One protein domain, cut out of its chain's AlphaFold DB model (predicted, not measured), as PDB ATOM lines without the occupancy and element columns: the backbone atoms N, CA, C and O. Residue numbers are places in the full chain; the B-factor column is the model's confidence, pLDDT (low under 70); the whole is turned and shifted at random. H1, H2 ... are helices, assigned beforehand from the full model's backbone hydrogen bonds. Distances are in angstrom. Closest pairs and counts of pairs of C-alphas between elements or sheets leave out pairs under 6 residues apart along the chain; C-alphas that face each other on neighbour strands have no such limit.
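AT A GLANCE: This is residues 2 to 106 of the 109 residues of an uncharacterized protein of Omnitrophica WOR_2 bacterium RIFCSPHIGHO2_01_FULL_49_10 (UniProt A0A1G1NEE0). One long helix, H6, runs nearly the whole length of this elongated model; a bundle of three helices, H2, H3 and H4, sits along one side of it, with H4 packed on H6. At one end H5 and the first residues of H6 form a V, and H1 crosses H2 on the side of H2 away from H3. The printed part has 105 residues with six named helices, H1 to H6 in order, and no named strand; the class is all helix. The whole is compact, with a radius of gyration of the C-alphas of 14.1 A and spans of 45 by 27 by 22 A.

IN THESE COORDINATES: H6, residues 77 to 105, measures 42.0 A from C-alpha 77 at (-7.639, 18.110, -1.162) to C-alpha 105 at (-34.833, 3.166, -29.485). H4 is residues 48 to 60, 18.8 A, and H3 residues 30 to 42, 18.5 A. H2 is residues 19 to 28, H5 residues 65 to 75, and H1 residues 2 to 12, with C-alpha 2 at (-28.721, 18.840, -0.816).

HOW THE PARTS SIT: H6 and H4 touch at a shallow tilt of 25 degrees, opposite ways; their closest C-alphas, Thr 57 and Gly 95, are 5.2 A apart. H4, H3 and H2 form an up-and-down bundle, each running against the one before. The hairpin H3 and H4 has a tilt of 5 degrees, closest C-alphas Arg 30 and Leu 58 at 7.1 A; the hairpin H2 and H3 has 21 degrees, Gly 26 and Gly 33 at 3.5 A. H1 touches H2 at a steep 59 degrees, closest C-alphas Leu 6 and Ser 20 at 5.5 A. H5 touches H6, with residues 77 to 84 of H6 alone, at a steep 49 degrees, closest C-alphas Ile 72 and Gly 80 at 4.7 A. H4 and H5 are apart. Every O i to N i+4 pair is within hydrogen-bond range in H2 to H6, and 5 of 7 in H1.

THE WHOLE: The C-alphas farthest apart, Lys 73 and Gly 106, are 46.2 A apart. The printed part has no cut and no long link. Mean pLDDT of the printed part is 80.1; residues 2 to 5, 14 and 62 to 64 are under 70.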
ATOM      1  N   LEU A   2     -29.549  19.686   0.068       61.75
ATOM      2  CA  LEU A   2     -28.721  18.840  -0.816       61.75
ATOM      3  C   LEU A   2     -29.529  17.991  -1.824       61.75
ATOM      4  O   LEU A   2     -29.150  17.896  -2.986       61.75
ATOM      5  N   VAL A   3     -30.689  17.465  -1.410       65.62
ATOM      6  CA  VAL A   3     -31.602  16.697  -2.286       65.62
ATOM      7  C   VAL A   3     -32.106  17.537  -3.468       65.62
ATOM      8  O   VAL A   3     -32.066  17.069  -4.597       65.62
ATOM      9  N   ARG A   4     -32.460  18.812  -3.245       63.09
ATOM     10  CA  ARG A   4     -32.926  19.728  -4.308       63.09
ATOM     11  C   ARG A   4     -31.870  20.016  -5.375       63.09
ATOM     12  O   ARG A   4     -32.212  20.276  -6.521       63.09
ATOM     13  N   VAL A   5     -30.586  19.975  -5.015       69.12
ATOM     14  CA  VAL A   5     -29.489  20.132  -5.987       69.12
ATOM     15  C   VAL A   5     -29.348  18.871  -6.845       69.12
ATOM     16  O   VAL A   5     -29.069  18.972  -8.033       69.12
ATOM     17  N   LEU A   6     -29.602  17.693  -6.266       70.31
ATOM     18  CA  LEU A   6     -29.616  16.408  -6.974       70.31
ATOM     19  C   LEU A   6     -30.901  16.154  -7.774       70.31
ATOM     20  O   LEU A   6     -30.880  15.338  -8.690       70.31
ATOM     21  N   GLU A   7     -32.000  16.852  -7.491       72.19
ATOM     22  CA  GLU A   7     -33.227  16.796  -8.305       72.19
ATOM     23  C   GLU A   7     -32.993  17.278  -9.739       72.19
ATOM     24  O   GLU A   7     -33.546  16.709 -10.675       72.19
ATOM     25  N   TYR A   8     -32.144  18.288  -9.935       74.06
ATOM     26  CA  TYR A   8     -31.867  18.846 -11.261       74.06
ATOM     27  C   TYR A   8     -31.227  17.836 -12.232       74.06
ATOM     28  O   TYR A   8     -31.806  17.587 -13.293       74.06
ATOM     29  N   PRO A   9     -30.082  17.201 -11.898       75.19
ATOM     30  CA  PRO A   9     -29.447  16.233 -12.787       75.19
ATOM     31  C   PRO A   9     -30.247  14.926 -12.903       75.19
ATOM     32  O   PRO A   9     -30.243  14.301 -13.957       75.19
ATOM     33  N   VAL A  10     -30.989  14.530 -11.865       78.94
ATOM     34  CA  VAL A  10     -31.854  13.338 -11.908       78.94
ATOM     35  C   VAL A  10     -33.044  13.555 -12.846       78.94
ATOM     36  O   VAL A  10     -33.307  12.705 -13.696       78.94
ATOM     37  N   ARG A  11     -33.694  14.728 -12.800       77.25
ATOM     38  CA  ARG A  11     -34.746  15.086 -13.769       77.25
ATOM     39  C   ARG A  11     -34.210  15.173 -15.194       77.25
ATOM     40  O   ARG A  11     -34.909  14.772 -16.117       77.25
ATOM     41  N   TRP A  12     -32.979  15.655 -15.382       72.88
ATOM     42  CA  TRP A  12     -32.336  15.691 -16.702       72.88
ATOM     43  C   TRP A  12     -32.114  14.302 -17.297       72.88
ATOM     44  O   TRP A  12     -32.244  14.130 -18.502       72.88
ATOM     45  N   ILE A  13     -31.846  13.303 -16.461       70.75
ATOM     46  CA  ILE A  13     -31.698  11.901 -16.874       70.75
ATOM     47  C   ILE A  13     -33.068  11.204 -17.059       70.75
ATOM     48  O   ILE A  13     -33.147  10.021 -17.389       70.75
ATOM     49  N   GLY A  14     -34.175  11.935 -16.893       67.31
ATOM     50  CA  GLY A  14     -35.531  11.416 -17.082       67.31
ATOM     51  C   GLY A  14     -36.040  10.580 -15.908       67.31
ATOM     52  O   GLY A  14     -36.967   9.788 -16.079       67.31
ATOM     53  N   LEU A  15     -35.437  10.734 -14.725       75.31
ATOM     54  CA  LEU A  15     -35.836  10.064 -13.488       75.31
ATOM     55  C   LEU A  15     -36.754  10.957 -12.628       75.31
ATOM     56  O   LEU A  15     -36.649  12.188 -12.683       75.31
ATOM     57  N   PRO A  16     -37.636  10.353 -11.812       75.81
ATOM     58  CA  PRO A  16     -38.491  11.076 -10.875       75.81
ATOM     59  C   PRO A  16     -37.658  11.719  -9.748       75.81
ATOM     60  O   PRO A  16     -36.578  11.234  -9.406       75.81
ATOM     61  N   SER A  17     -38.148  12.817  -9.161       74.12
ATOM     62  CA  SER A  17     -37.462  13.578  -8.094       74.12
ATOM     63  C   SER A  17     -37.097  12.725  -6.876       74.12
ATOM     64  O   SER A  17     -36.102  12.962  -6.197       74.12
ATOM     65  N   GLU A  18     -37.881  11.691  -6.617       75.75
ATOM     66  CA  GLU A  18     -37.737  10.767  -5.508       75.75
ATOM     67  C   GLU A  18     -36.491   9.875  -5.688       75.75
ATOM     68  O   GLU A  18     -35.853   9.488  -4.705       75.75
ATOM     69  N   ALA A  19     -36.049   9.633  -6.931       79.81
ATOM     70  CA  ALA A  19     -34.813   8.902  -7.214       79.81
ATOM     71  C   ALA A  19     -33.561   9.655  -6.735       79.81
ATOM     72  O   ALA A  19     -32.555   9.025  -6.409       79.81
ATOM     73  N   SER A  20     -33.621  10.985  -6.602       78.75
ATOM     74  CA  SER A  20     -32.524  11.789  -6.047       78.75
ATOM     75  C   SER A  20     -32.146  11.360  -4.635       78.75
ATOM     76  O   SER A  20     -30.967  11.407  -4.282       78.75
ATOM     77  N   VAL A  21     -33.116  10.889  -3.847       79.88
ATOM     78  CA  VAL A  21     -32.887  10.371  -2.495       79.88
ATOM     79  C   VAL A  21     -32.117   9.047  -2.549       79.88
ATOM     80  O   VAL A  21     -31.142   8.882  -1.818       79.88
ATOM     81  N   ALA A  22     -32.473   8.143  -3.468       83.62
ATOM     82  CA  ALA A  22     -31.753   6.885  -3.676       83.62
ATOM     83  C   ALA A  22     -30.308   7.111  -4.156       83.62
ATOM     84  O   ALA A  22     -29.386   6.473  -3.653       83.62
ATOM     85  N   PHE A  23     -30.069   8.069  -5.054       80.62
ATOM     86  CA  PHE A  23     -28.705   8.449  -5.447       80.62
ATOM     87  C   PHE A  23     -27.894   9.029  -4.285       80.62
ATOM     88  O   PHE A  23     -26.717   8.701  -4.131       80.62
ATOM     89  N   LEU A  24     -28.523   9.845  -3.434       81.31
ATOM     90  CA  LEU A  24     -27.892  10.378  -2.227       81.31
ATOM     91  C   LEU A  24     -27.493   9.254  -1.266       81.31
ATOM     92  O   LEU A  24     -26.357   9.225  -0.799       81.31
ATOM     93  N   PHE A  25     -28.382   8.289  -1.026       79.94
ATOM     94  CA  PHE A  25     -28.058   7.101  -0.237       79.94
ATOM     95  C   PHE A  25     -26.954   6.256  -0.886       79.94
ATOM     96  O   PHE A  25     -26.048   5.804  -0.187       79.94
ATOM     97  N   GLY A  26     -26.965   6.124  -2.214       79.69
ATOM     98  CA  GLY A  26     -25.919   5.463  -2.996       79.69
ATOM     99  C   GLY A  26     -24.538   6.104  -2.842       79.69
ATOM    100  O   GLY A  26     -23.533   5.393  -2.778       79.69
ATOM    101  N   PHE A  27     -24.482   7.431  -2.708       78.50
ATOM    102  CA  PHE A  27     -23.243   8.167  -2.450       78.50
ATOM    103  C   PHE A  27     -22.629   7.820  -1.082       78.50
ATOM    104  O   PHE A  27     -21.413   7.630  -0.981       78.50
ATOM    105  N   PHE A  28     -23.459   7.674  -0.042       76.94
ATOM    106  CA  PHE A  28     -23.009   7.196   1.272       76.94
ATOM    107  C   PHE A  28     -22.555   5.738   1.208       76.94
ATOM    108  O   PHE A  28     -21.474   5.396   1.692       76.94
ATOM    109  N   ARG A  29     -23.369   4.884   0.587       79.19
ATOM    110  CA  ARG A  29     -23.060   3.480   0.345       79.19
ATOM    111  C   ARG A  29     -23.906   2.986  -0.818       79.19
ATOM    112  O   ARG A  29     -25.132   3.047  -0.767       79.19
ATOM    113  N   ARG A  30     -23.259   2.417  -1.833       81.38
ATOM    114  CA  ARG A  30     -23.931   1.917  -3.041       81.38
ATOM    115  C   ARG A  30     -25.108   0.982  -2.731       81.38
ATOM    116  O   ARG A  30     -26.150   1.097  -3.366       81.38
ATOM    117  N   ASP A  31     -24.963   0.121  -1.722       82.12
ATOM    118  CA  ASP A  31     -26.006  -0.825  -1.297       82.12
ATOM    119  C   ASP A  31     -27.287  -0.117  -0.817       82.12
ATOM    120  O   ASP A  31     -28.390  -0.575  -1.105       82.12
ATOM    121  N   TYR A  32     -27.160   1.033  -0.141       83.25
ATOM    122  CA  TYR A  32     -28.314   1.836   0.280       83.25
ATOM    123  C   TYR A  32     -28.988   2.523  -0.906       83.25
ATOM    124  O   TYR A  32     -30.207   2.665  -0.919       83.25
ATOM    125  N   GLY A  33     -28.217   2.902  -1.929       85.06
ATOM    126  CA  GLY A  33     -28.785   3.421  -3.170       85.06
ATOM    127  C   GLY A  33     -29.591   2.373  -3.930       85.06
ATOM    128  O   GLY A  33     -30.692   2.666  -4.390       85.06
ATOM    129  N   ALA A  34     -29.097   1.134  -3.992       84.69
ATOM    130  CA  ALA A  34     -29.829   0.021  -4.592       84.69
ATOM    131  C   ALA A  34     -31.125  -0.302  -3.826       84.69
ATOM    132  O   ALA A  34     -32.169  -0.488  -4.448       84.69
ATOM    133  N   ALA A  35     -31.079  -0.303  -2.488       86.38
ATOM    134  CA  ALA A  35     -32.272  -0.465  -1.656       86.38
ATOM    135  C   ALA A  35     -33.290   0.666  -1.884       86.38
ATOM    136  O   ALA A  35     -34.477   0.396  -2.049       86.38
ATOM    137  N   GLY A  36     -32.824   1.917  -1.985       86.25
ATOM    138  CA  GLY A  36     -33.674   3.062  -2.311       86.25
ATOM    139  C   GLY A  36     -34.370   2.909  -3.666       86.25
ATOM    140  O   GLY A  36     -35.579   3.093  -3.757       86.25
ATOM    141  N   LEU A  37     -33.641   2.505  -4.715       86.50
ATOM    142  CA  LEU A  37     -34.235   2.241  -6.033       86.50
ATOM    143  C   LEU A  37     -35.250   1.090  -6.012       86.50
ATOM    144  O   LEU A  37     -36.244   1.139  -6.735       86.50
ATOM    145  N   TYR A  38     -35.014   0.059  -5.201       85.19
ATOM    146  CA  TYR A  38     -35.945  -1.058  -5.052       85.19
ATOM    147  C   TYR A  38     -37.261  -0.634  -4.385       85.19
ATOM    148  O   TYR A  38     -38.331  -1.064  -4.819       85.19
ATOM    149  N   ASP A  39     -37.190   0.239  -3.381       85.38
ATOM    150  CA  ASP A  39     -38.367   0.807  -2.716       85.38
ATOM    151  C   ASP A  39     -39.172   1.702  -3.677       85.38
ATOM    152  O   ASP A  39     -40.376   1.527  -3.845       85.38
ATOM    153  N   LEU A  40     -38.485   2.557  -4.444       84.31
ATOM    154  CA  LEU A  40     -39.081   3.379  -5.509       84.31
ATOM    155  C   LEU A  40     -39.773   2.550  -6.602       84.31
ATOM    156  O   LEU A  40     -40.835   2.929  -7.100       84.31
ATOM    157  N   LYS A  41     -39.179   1.413  -6.982       81.75
ATOM    158  CA  LYS A  41     -39.788   0.467  -7.924       81.75
ATOM    159  C   LYS A  41     -41.022  -0.198  -7.315       81.75
ATOM    160  O   LYS A  41     -42.046  -0.285  -7.984       81.75
ATOM    161  N   SER A  42     -40.933  -0.648  -6.063       81.00
ATOM    162  CA  SER A  42     -42.054  -1.265  -5.340       81.00
ATOM    163  C   SER A  42     -43.224  -0.295  -5.149       81.00
ATOM    164  O   SER A  42     -44.377  -0.712  -5.208       81.00
ATOM    165  N   ALA A  43     -42.941   1.001  -5.009       81.44
ATOM    166  CA  ALA A  43     -43.934   2.071  -4.956       81.44
ATOM    167  C   ALA A  43     -44.571   2.413  -6.322       81.44
ATOM    168  O   ALA A  43     -45.448   3.272  -6.386       81.44
ATOM    169  N   GLY A  44     -44.140   1.778  -7.421       78.81
ATOM    170  CA  GLY A  44     -44.656   2.034  -8.773       78.81
ATOM    171  C   GLY A  44     -44.220   3.375  -9.376       78.81
ATOM    172  O   GLY A  44     -44.766   3.795 -10.392       78.81
ATOM    173  N   LEU A  45     -43.241   4.050  -8.764       74.88
ATOM    174  CA  LEU A  45     -42.766   5.373  -9.183       74.88
ATOM    175  C   LEU A  45     -41.670   5.310 -10.259       74.88
ATOM    176  O   LEU A  45     -41.367   6.326 -10.878       74.88
ATOM    177  N   LEU A  46     -41.070   4.134 -10.485       74.00
ATOM    178  CA  LEU A  46     -40.025   3.904 -11.489       74.00
ATOM    179  C   LEU A  46     -40.514   2.983 -12.609       74.00
ATOM    180  O   LEU A  46     -40.907   1.844 -12.363       74.00
ATOM    181  N   ASN A  47     -40.393   3.452 -13.849       78.31
ATOM    182  CA  ASN A  47     -40.554   2.629 -15.048       78.31
ATOM    183  C   ASN A  47     -39.316   1.721 -15.268       78.31
ATOM    184  O   ASN A  47     -38.228   2.026 -14.763       78.31
ATOM    185  N   GLY A  48     -39.435   0.614 -16.019       78.81
ATOM    186  CA  GLY A  48     -38.327  -0.319 -16.250       78.81
ATOM    187  C   GLY A  48     -37.106   0.361 -16.874       78.81
ATOM    188  O   GLY A  48     -35.975   0.136 -16.436       78.81
ATOM    189  N   ASN A  49     -37.334   1.297 -17.797       82.00
ATOM    190  CA  ASN A  49     -36.276   2.118 -18.389       82.00
ATOM    191  C   ASN A  49     -35.537   2.961 -17.345       82.00
ATOM    192  O   ASN A  49     -34.308   3.005 -17.320       82.00
ATOM    193  N   GLN A  50     -36.287   3.625 -16.466       81.56
ATOM    194  CA  GLN A  50     -35.725   4.482 -15.424       81.56
ATOM    195  C   GLN A  50     -34.911   3.664 -14.419       81.56
ATOM    196  O   GLN A  50     -33.844   4.104 -14.000       81.56
ATOM    197  N   LEU A  51     -35.354   2.449 -14.091       84.50
ATOM    198  CA  LEU A  51     -34.595   1.535 -13.243       84.50
ATOM    199  C   LEU A  51     -33.235   1.187 -13.865       84.50
ATOM    200  O   LEU A  51     -32.217   1.239 -13.179       84.50
ATOM    201  N   VAL A  52     -33.202   0.867 -15.163       86.00
ATOM    202  CA  VAL A  52     -31.952   0.562 -15.879       86.00
ATOM    203  C   VAL A  52     -31.019   1.768 -15.866       86.00
ATOM    204  O   VAL A  52     -29.855   1.635 -15.487       86.00
ATOM    205  N   ILE A  53     -31.534   2.951 -16.208       87.62
ATOM    206  CA  ILE A  53     -30.755   4.192 -16.197       87.62
ATOM    207  C   ILE A  53     -30.187   4.460 -14.794       87.62
ATOM    208  O   ILE A  53     -29.003   4.778 -14.651       87.62
ATOM    209  N   ALA A  54     -30.995   4.278 -13.749       86.69
ATOM    210  CA  ALA A  54     -30.567   4.485 -12.374       86.69
ATOM    211  C   ALA A  54     -29.478   3.496 -11.939       86.69
ATOM    212  O   ALA A  54     -28.475   3.904 -11.356       86.69
ATOM    213  N   CYS A  55     -29.633   2.213 -12.274       86.31
ATOM    214  CA  CYS A  55     -28.648   1.173 -11.989       86.31
ATOM    215  C   CYS A  55     -27.311   1.433 -12.694       86.31
ATOM    216  O   CYS A  55     -26.265   1.324 -12.057       86.31
ATOM    217  N   VAL A  56     -27.328   1.812 -13.976       88.50
ATOM    218  CA  VAL A  56     -26.110   2.143 -14.742       88.50
ATOM    219  C   VAL A  56     -25.410   3.367 -14.154       88.50
ATOM    220  O   VAL A  56     -24.195   3.377 -13.967       88.50
ATOM    221  N   THR A  57     -26.175   4.395 -13.798       87.81
ATOM    222  CA  THR A  57     -25.609   5.600 -13.183       87.81
ATOM    223  C   THR A  57     -25.015   5.278 -11.802       87.81
ATOM    224  O   THR A  57     -23.925   5.743 -11.481       87.81
ATOM    225  N   LEU A  58     -25.667   4.426 -10.995       83.94
ATOM    226  CA  LEU A  58     -25.157   3.985  -9.687       83.94
ATOM    227  C   LEU A  58     -23.901   3.106  -9.765       83.94
ATOM    228  O   LEU A  58     -23.108   3.125  -8.826       83.94
ATOM    229  N   THR A  59     -23.707   2.320 -10.828       84.69
ATOM    230  CA  THR A  59     -22.495   1.497 -10.990       84.69
ATOM    231  C   THR A  59     -21.291   2.319 -11.437       84.69
ATOM    232  O   THR A  59     -20.175   2.035 -11.004       84.69
ATOM    233  N   LEU A  60     -21.518   3.344 -12.264       82.50
ATOM    234  CA  LEU A  60     -20.499   4.303 -12.708       82.50
ATOM    235  C   LEU A  60     -20.200   5.375 -11.660       82.50
ATOM    236  O   LEU A  60     -19.130   5.985 -11.670       82.50
ATOM    237  N   PHE A  61     -21.138   5.604 -10.744       77.06
ATOM    238  CA  PHE A  61     -20.880   6.370  -9.539       77.06
ATOM    239  C   PHE A  61     -19.825   5.642  -8.714       77.06
ATOM    240  O   PHE A  61     -20.075   4.566  -8.178       77.06
ATOM    241  N   LEU A  62     -18.644   6.244  -8.591       65.06
ATOM    242  CA  LEU A  62     -17.634   5.790  -7.647       65.06
ATOM    243  C   LEU A  62     -18.133   6.136  -6.235       65.06
ATOM    244  O   LEU A  62     -18.209   7.320  -5.896       65.06
ATOM    245  N   PRO A  63     -18.535   5.148  -5.420       57.59
ATOM    246  CA  PRO A  63     -19.165   5.439  -4.157       57.59
ATOM    247  C   PRO A  63     -18.115   5.695  -3.085       57.59
ATOM    248  O   PRO A  63     -16.968   5.259  -3.153       57.59
ATOM    249  N   CYS A  64     -18.634   6.273  -2.018       66.75
ATOM    250  CA  CYS A  64     -18.107   6.287  -0.676       66.75
ATOM    251  C   CYS A  64     -17.206   7.475  -0.333       66.75
ATOM    252  O   CYS A  64     -16.058   7.634  -0.747       66.75
ATOM    253  N   ILE A  65     -17.771   8.270   0.572       70.31
ATOM    254  CA  ILE A  65     -17.108   9.272   1.400       70.31
ATOM    255  C   ILE A  65     -15.791   8.726   1.967       70.31
ATOM    256  O   ILE A  65     -14.834   9.477   2.064       70.31
ATOM    257  N   ALA A  66     -15.697   7.427   2.271       74.69
ATOM    258  CA  ALA A  66     -14.449   6.797   2.702       74.69
ATOM    259  C   ALA A  66     -13.338   6.873   1.635       74.69
ATOM    260  O   ALA A  66     -12.213   7.248   1.952       74.69
ATOM    261  N   GLN A  67     -13.650   6.598   0.366       73.38
ATOM    262  CA  GLN A  67     -12.701   6.693  -0.744       73.38
ATOM    263  C   GLN A  67     -12.382   8.148  -1.090       73.38
ATOM    264  O   GLN A  67     -11.246   8.448  -1.445       73.38
ATOM    265  N   LEU A  68     -13.338   9.063  -0.916       78.38
ATOM    266  CA  LEU A  68     -13.113  10.504  -1.044       78.38
ATOM    267  C   LEU A  68     -12.194  11.036   0.070       78.38
ATOM    268  O   LEU A  68     -11.239  11.754  -0.218       78.38
ATOM    269  N   LEU A  69     -12.420  10.629   1.322       80.19
ATOM    270  CA  LEU A  69     -11.581  10.968   2.475       80.19
ATOM    271  C   LEU A  69     -10.161  10.415   2.317       80.19
ATOM    272  O   LEU A  69      -9.201  11.143   2.560       80.19
ATOM    273  N   MET A  70     -10.017   9.164   1.868       82.44
ATOM    274  CA  MET A  70      -8.704   8.565   1.613       82.44
ATOM    275  C   MET A  70      -7.986   9.267   0.451       82.44
ATOM    276  O   MET A  70      -6.814   9.603   0.584       82.44
ATOM    277  N   ASN A  71      -8.688   9.593  -0.645       79.25
ATOM    278  CA  ASN A  71      -8.114  10.346  -1.771       79.25
ATOM    279  C   ASN A  71      -7.640  11.741  -1.357       79.25
ATOM    280  O   ASN A  71      -6.563  12.167  -1.760       79.25
ATOM    281  N   ILE A  72      -8.434  12.454  -0.556       80.31
ATOM    282  CA  ILE A  72      -8.048  13.767  -0.026       80.31
ATOM    283  C   ILE A  72      -6.809  13.637   0.862       80.31
ATOM    284  O   ILE A  72      -5.927  14.494   0.802       80.31
ATOM    285  N   LYS A  73      -6.725  12.562   1.654       80.75
ATOM    286  CA  LYS A  73      -5.608  12.319   2.567       80.75
ATOM    287  C   LYS A  73      -4.316  11.908   1.849       80.75
ATOM    288  O   LYS A  73      -3.255  12.342   2.277       80.75
ATOM    289  N   GLU A  74      -4.389  11.121   0.774       84.62
ATOM    290  CA  GLU A  74      -3.206  10.636   0.040       84.62
ATOM    291  C   GLU A  74      -2.765  11.540  -1.120       84.62
ATOM    292  O   GLU A  74      -1.571  11.701  -1.353       84.62
ATOM    293  N   ARG A  75      -3.706  12.132  -1.868       77.44
ATOM    294  CA  ARG A  75      -3.423  12.914  -3.092       77.44
ATOM    295  C   ARG A  75      -3.590  14.423  -2.916       77.44
ATOM    296  O   ARG A  75      -3.337  15.184  -3.849       77.44
ATOM    297  N   GLY A  76      -4.012  14.861  -1.733       81.12
ATOM    298  CA  GLY A  76      -4.308  16.255  -1.434       81.12
ATOM    299  C   GLY A  76      -5.734  16.664  -1.811       81.12
ATOM    300  O   GLY A  76      -6.372  16.115  -2.714       81.12
ATOM    301  N   MET A  77      -6.240  17.673  -1.099       79.88
ATOM    302  CA  MET A  77      -7.639  18.110  -1.162       79.88
ATOM    303  C   MET A  77      -8.067  18.572  -2.561       79.88
ATOM    304  O   MET A  77      -9.159  18.225  -3.008       79.88
ATOM    305  N   SER A  78      -7.191  19.271  -3.290       81.25
ATOM    306  CA  SER A  78      -7.484  19.761  -4.642       81.25
ATOM    307  C   SER A  78      -7.720  18.624  -5.640       81.25
ATOM    308  O   SER A  78      -8.664  18.675  -6.424       81.25
ATOM    309  N   VAL A  79      -6.899  17.570  -5.589       84.44
ATOM    310  CA  VAL A  79      -6.974  16.449  -6.539       84.44
ATOM    311  C   VAL A  79      -8.143  15.523  -6.200       84.44
ATOM    312  O   VAL A  79      -8.892  15.130  -7.094       84.44
ATOM    313  N   GLY A  80      -8.350  15.217  -4.914       82.75
ATOM    314  CA  GLY A  80      -9.449  14.353  -4.472       82.75
ATOM    315  C   GLY A  80     -10.832  14.928  -4.796       82.75
ATOM    316  O   GLY A  80     -11.712  14.203  -5.269       82.75
ATOM    317  N   ILE A  81     -11.012  16.242  -4.617       81.56
ATOM    318  CA  ILE A  81     -12.262  16.927  -4.978       81.56
ATOM    319  C   ILE A  81     -12.423  16.986  -6.502       81.56
ATOM    320  O   ILE A  81     -13.494  16.644  -7.001       81.56
ATOM    321  N   ALA A  82     -11.370  17.340  -7.251       84.50
ATOM    322  CA  ALA A  82     -11.427  17.408  -8.713       84.50
ATOM    323  C   ALA A  82     -11.820  16.065  -9.349       84.50
ATOM    324  O   ALA A  82     -12.703  16.023 -10.205       84.50
ATOM    325  N   MET A  83     -11.231  14.957  -8.888       84.31
ATOM    326  CA  MET A  83     -11.575  13.613  -9.368       84.31
ATOM    327  C   MET A  83     -13.025  13.248  -9.049       84.31
ATOM    328  O   MET A  83     -13.729  12.710  -9.898       84.31
ATOM    329  N   SER A  84     -13.489  13.571  -7.841       81.56
ATOM    330  CA  SER A  84     -14.855  13.249  -7.417       81.56
ATOM    331  C   SER A  84     -15.891  14.006  -8.247       81.56
ATOM    332  O   SER A  84     -16.849  13.409  -8.731       81.56
ATOM    333  N   VAL A  85     -15.667  15.303  -8.484       84.31
ATOM    334  CA  VAL A  85     -16.527  16.124  -9.352       84.31
ATOM    335  C   VAL A  85     -16.505  15.610 -10.792       84.31
ATOM    336  O   VAL A  85     -17.558  15.513 -11.417       84.31
ATOM    337  N   PHE A  86     -15.334  15.223 -11.301       87.00
ATOM    338  CA  PHE A  86     -15.206  14.673 -12.649       87.00
ATOM    339  C   PHE A  86     -16.005  13.375 -12.823       87.00
ATOM    340  O   PHE A  86     -16.749  13.234 -13.789       87.00
ATOM    341  N   ILE A  87     -15.910  12.450 -11.866       85.94
ATOM    342  CA  ILE A  87     -16.632  11.172 -11.917       85.94
ATOM    343  C   ILE A  87     -18.142  11.378 -11.790       85.94
ATOM    344  O   ILE A  87     -18.899  10.725 -12.506       85.94
ATOM    345  N   LEU A  88     -18.588  12.298 -10.924       83.94
ATOM    346  CA  LEU A  88     -20.000  12.676 -10.843       83.94
ATOM    347  C   LEU A  88     -20.498  13.147 -12.209       83.94
ATOM    348  O   LEU A  88     -21.459  12.596 -12.742       83.94
ATOM    349  N   PHE A  89     -19.809  14.121 -12.804       87.25
ATOM    350  CA  PHE A  89     -20.186  14.678 -14.098       87.25
ATOM    351  C   PHE A  89     -20.205  13.613 -15.204       87.25
ATOM    352  O   PHE A  89     -21.125  13.572 -16.021       87.25
ATOM    353  N   PHE A  90     -19.221  12.715 -15.194       89.19
ATOM    354  CA  PHE A  90     -19.112  11.617 -16.146       89.19
ATOM    355  C   PHE A  90     -20.241  10.590 -15.990       89.19
ATOM    356  O   PHE A  90     -20.863  10.212 -16.981       89.19
ATOM    357  N   SER A  91     -20.566  10.184 -14.760       87.88
ATOM    358  CA  SER A  91     -21.646   9.226 -14.509       87.88
ATOM    359  C   SER A  91     -23.016   9.791 -14.895       87.88
ATOM    360  O   SER A  91     -23.763   9.135 -15.624       87.88
ATOM    361  N   PHE A  92     -23.322  11.038 -14.510       84.94
ATOM    362  CA  PHE A  92     -24.562  11.697 -14.939       84.94
ATOM    363  C   PHE A  92     -24.614  11.869 -16.469       84.94
ATOM    364  O   PHE A  92     -25.662  11.655 -17.073       84.94
ATOM    365  N   SER A  93     -23.487  12.182 -17.120       88.81
ATOM    366  CA  SER A  93     -23.427  12.264 -18.587       88.81
ATOM    367  C   SER A  93     -23.747  10.926 -19.251       88.81
ATOM    368  O   SER A  93     -24.504  10.894 -20.216       88.81
ATOM    369  N   ILE A  94     -23.227   9.810 -18.728       89.88
ATOM    370  CA  ILE A  94     -23.551   8.479 -19.258       89.88
ATOM    371  C   ILE A  94     -25.016   8.130 -18.998       89.88
ATOM    372  O   ILE A  94     -25.681   7.650 -19.910       89.88
ATOM    373  N   GLY A  95     -25.546   8.402 -17.803       87.19
ATOM    374  CA  GLY A  95     -26.965   8.183 -17.512       87.19
ATOM    375  C   GLY A  95     -27.880   8.958 -18.467       87.19
ATOM    376  O   GLY A  95     -28.851   8.399 -18.977       87.19
ATOM    377  N   TYR A  96     -27.523  10.203 -18.797       86.06
ATOM    378  CA  TYR A  96     -28.217  11.004 -19.807       86.06
ATOM    379  C   TYR A  96     -28.119  10.385 -21.208       86.06
ATOM    380  O   TYR A  96     -29.117  10.284 -21.917       86.06
ATOM    381  N   LEU A  97     -26.931   9.920 -21.599       88.31
ATOM    382  CA  LEU A  97     -26.694   9.277 -22.892       88.31
ATOM    383  C   LEU A  97     -27.520   7.988 -23.031       88.31
ATOM    384  O   LEU A  97     -28.139   7.747 -24.063       88.31
ATOM    385  N   VAL A  98     -27.602   7.196 -21.962       87.25
ATOM    386  CA  VAL A  98     -28.444   5.996 -21.896       87.25
ATOM    387  C   VAL A  98     -29.922   6.367 -22.014       87.25
ATOM    388  O   VAL A  98     -30.621   5.765 -22.826       87.25
ATOM    389  N   ASN A  99     -30.396   7.386 -21.286       86.25
ATOM    390  CA  ASN A  99     -31.765   7.891 -21.432       86.25
ATOM    391  C   ASN A  99     -32.065   8.310 -22.883       86.25
ATOM    392  O   ASN A  99     -33.082   7.896 -23.438       86.25
ATOM    393  N   PHE A 100     -31.145   9.036 -23.523       84.38
ATOM    394  CA  PHE A 100     -31.266   9.444 -24.919       84.38
ATOM    395  C   PHE A 100     -31.359   8.239 -25.867       84.38
ATOM    396  O   PHE A 100     -32.250   8.198 -26.710       84.38
ATOM    397  N   ILE A 101     -30.505   7.223 -25.694       85.19
ATOM    398  CA  ILE A 101     -30.546   5.983 -26.488       85.19
ATOM    399  C   ILE A 101     -31.870   5.236 -26.287       85.19
ATOM    400  O   ILE A 101     -32.438   4.743 -27.259       85.19
ATOM    401  N   LEU A 102     -32.374   5.148 -25.054       81.00
ATOM    402  CA  LEU A 102     -33.636   4.467 -24.741       81.00
ATOM    403  C   LEU A 102     -34.844   5.177 -25.357       81.00
ATOM    404  O   LEU A 102     -35.696   4.509 -25.942       81.00
ATOM    405  N   ILE A 103     -34.889   6.511 -25.292       80.62
ATOM    406  CA  ILE A 103     -35.922   7.312 -25.966       80.62
ATOM    407  C   ILE A 103     -35.857   7.086 -27.481       80.62
ATOM    408  O   ILE A 103     -36.881   6.842 -28.112       80.62
ATOM    409  N   LEU A 104     -34.653   7.126 -28.059       81.06
ATOM    410  CA  LEU A 104     -34.442   6.999 -29.504       81.06
ATOM    411  C   LEU A 104     -34.738   5.580 -30.015       81.06
ATOM    412  O   LEU A 104     -35.218   5.415 -31.131       81.06
ATOM    413  N   SER A 105     -34.514   4.565 -29.180       75.38
ATOM    414  CA  SER A 105     -34.833   3.166 -29.485       75.38
ATOM    415  C   SER A 105     -36.327   2.842 -29.340       75.38
ATOM    416  O   SER A 105     -36.743   1.757 -29.738       75.38
ATOM    417  N   GLY A 106     -37.141   3.734 -28.754       71.38
ATOM    418  CA  GLY A 106     -38.584   3.528 -28.557       71.38
ATOM    419  C   GLY A 106     -38.950   2.360 -27.628       71.38
ATOM    420  O   GLY A 106     -40.116   1.979 -27.541       71.38
TER     421      GLY A 106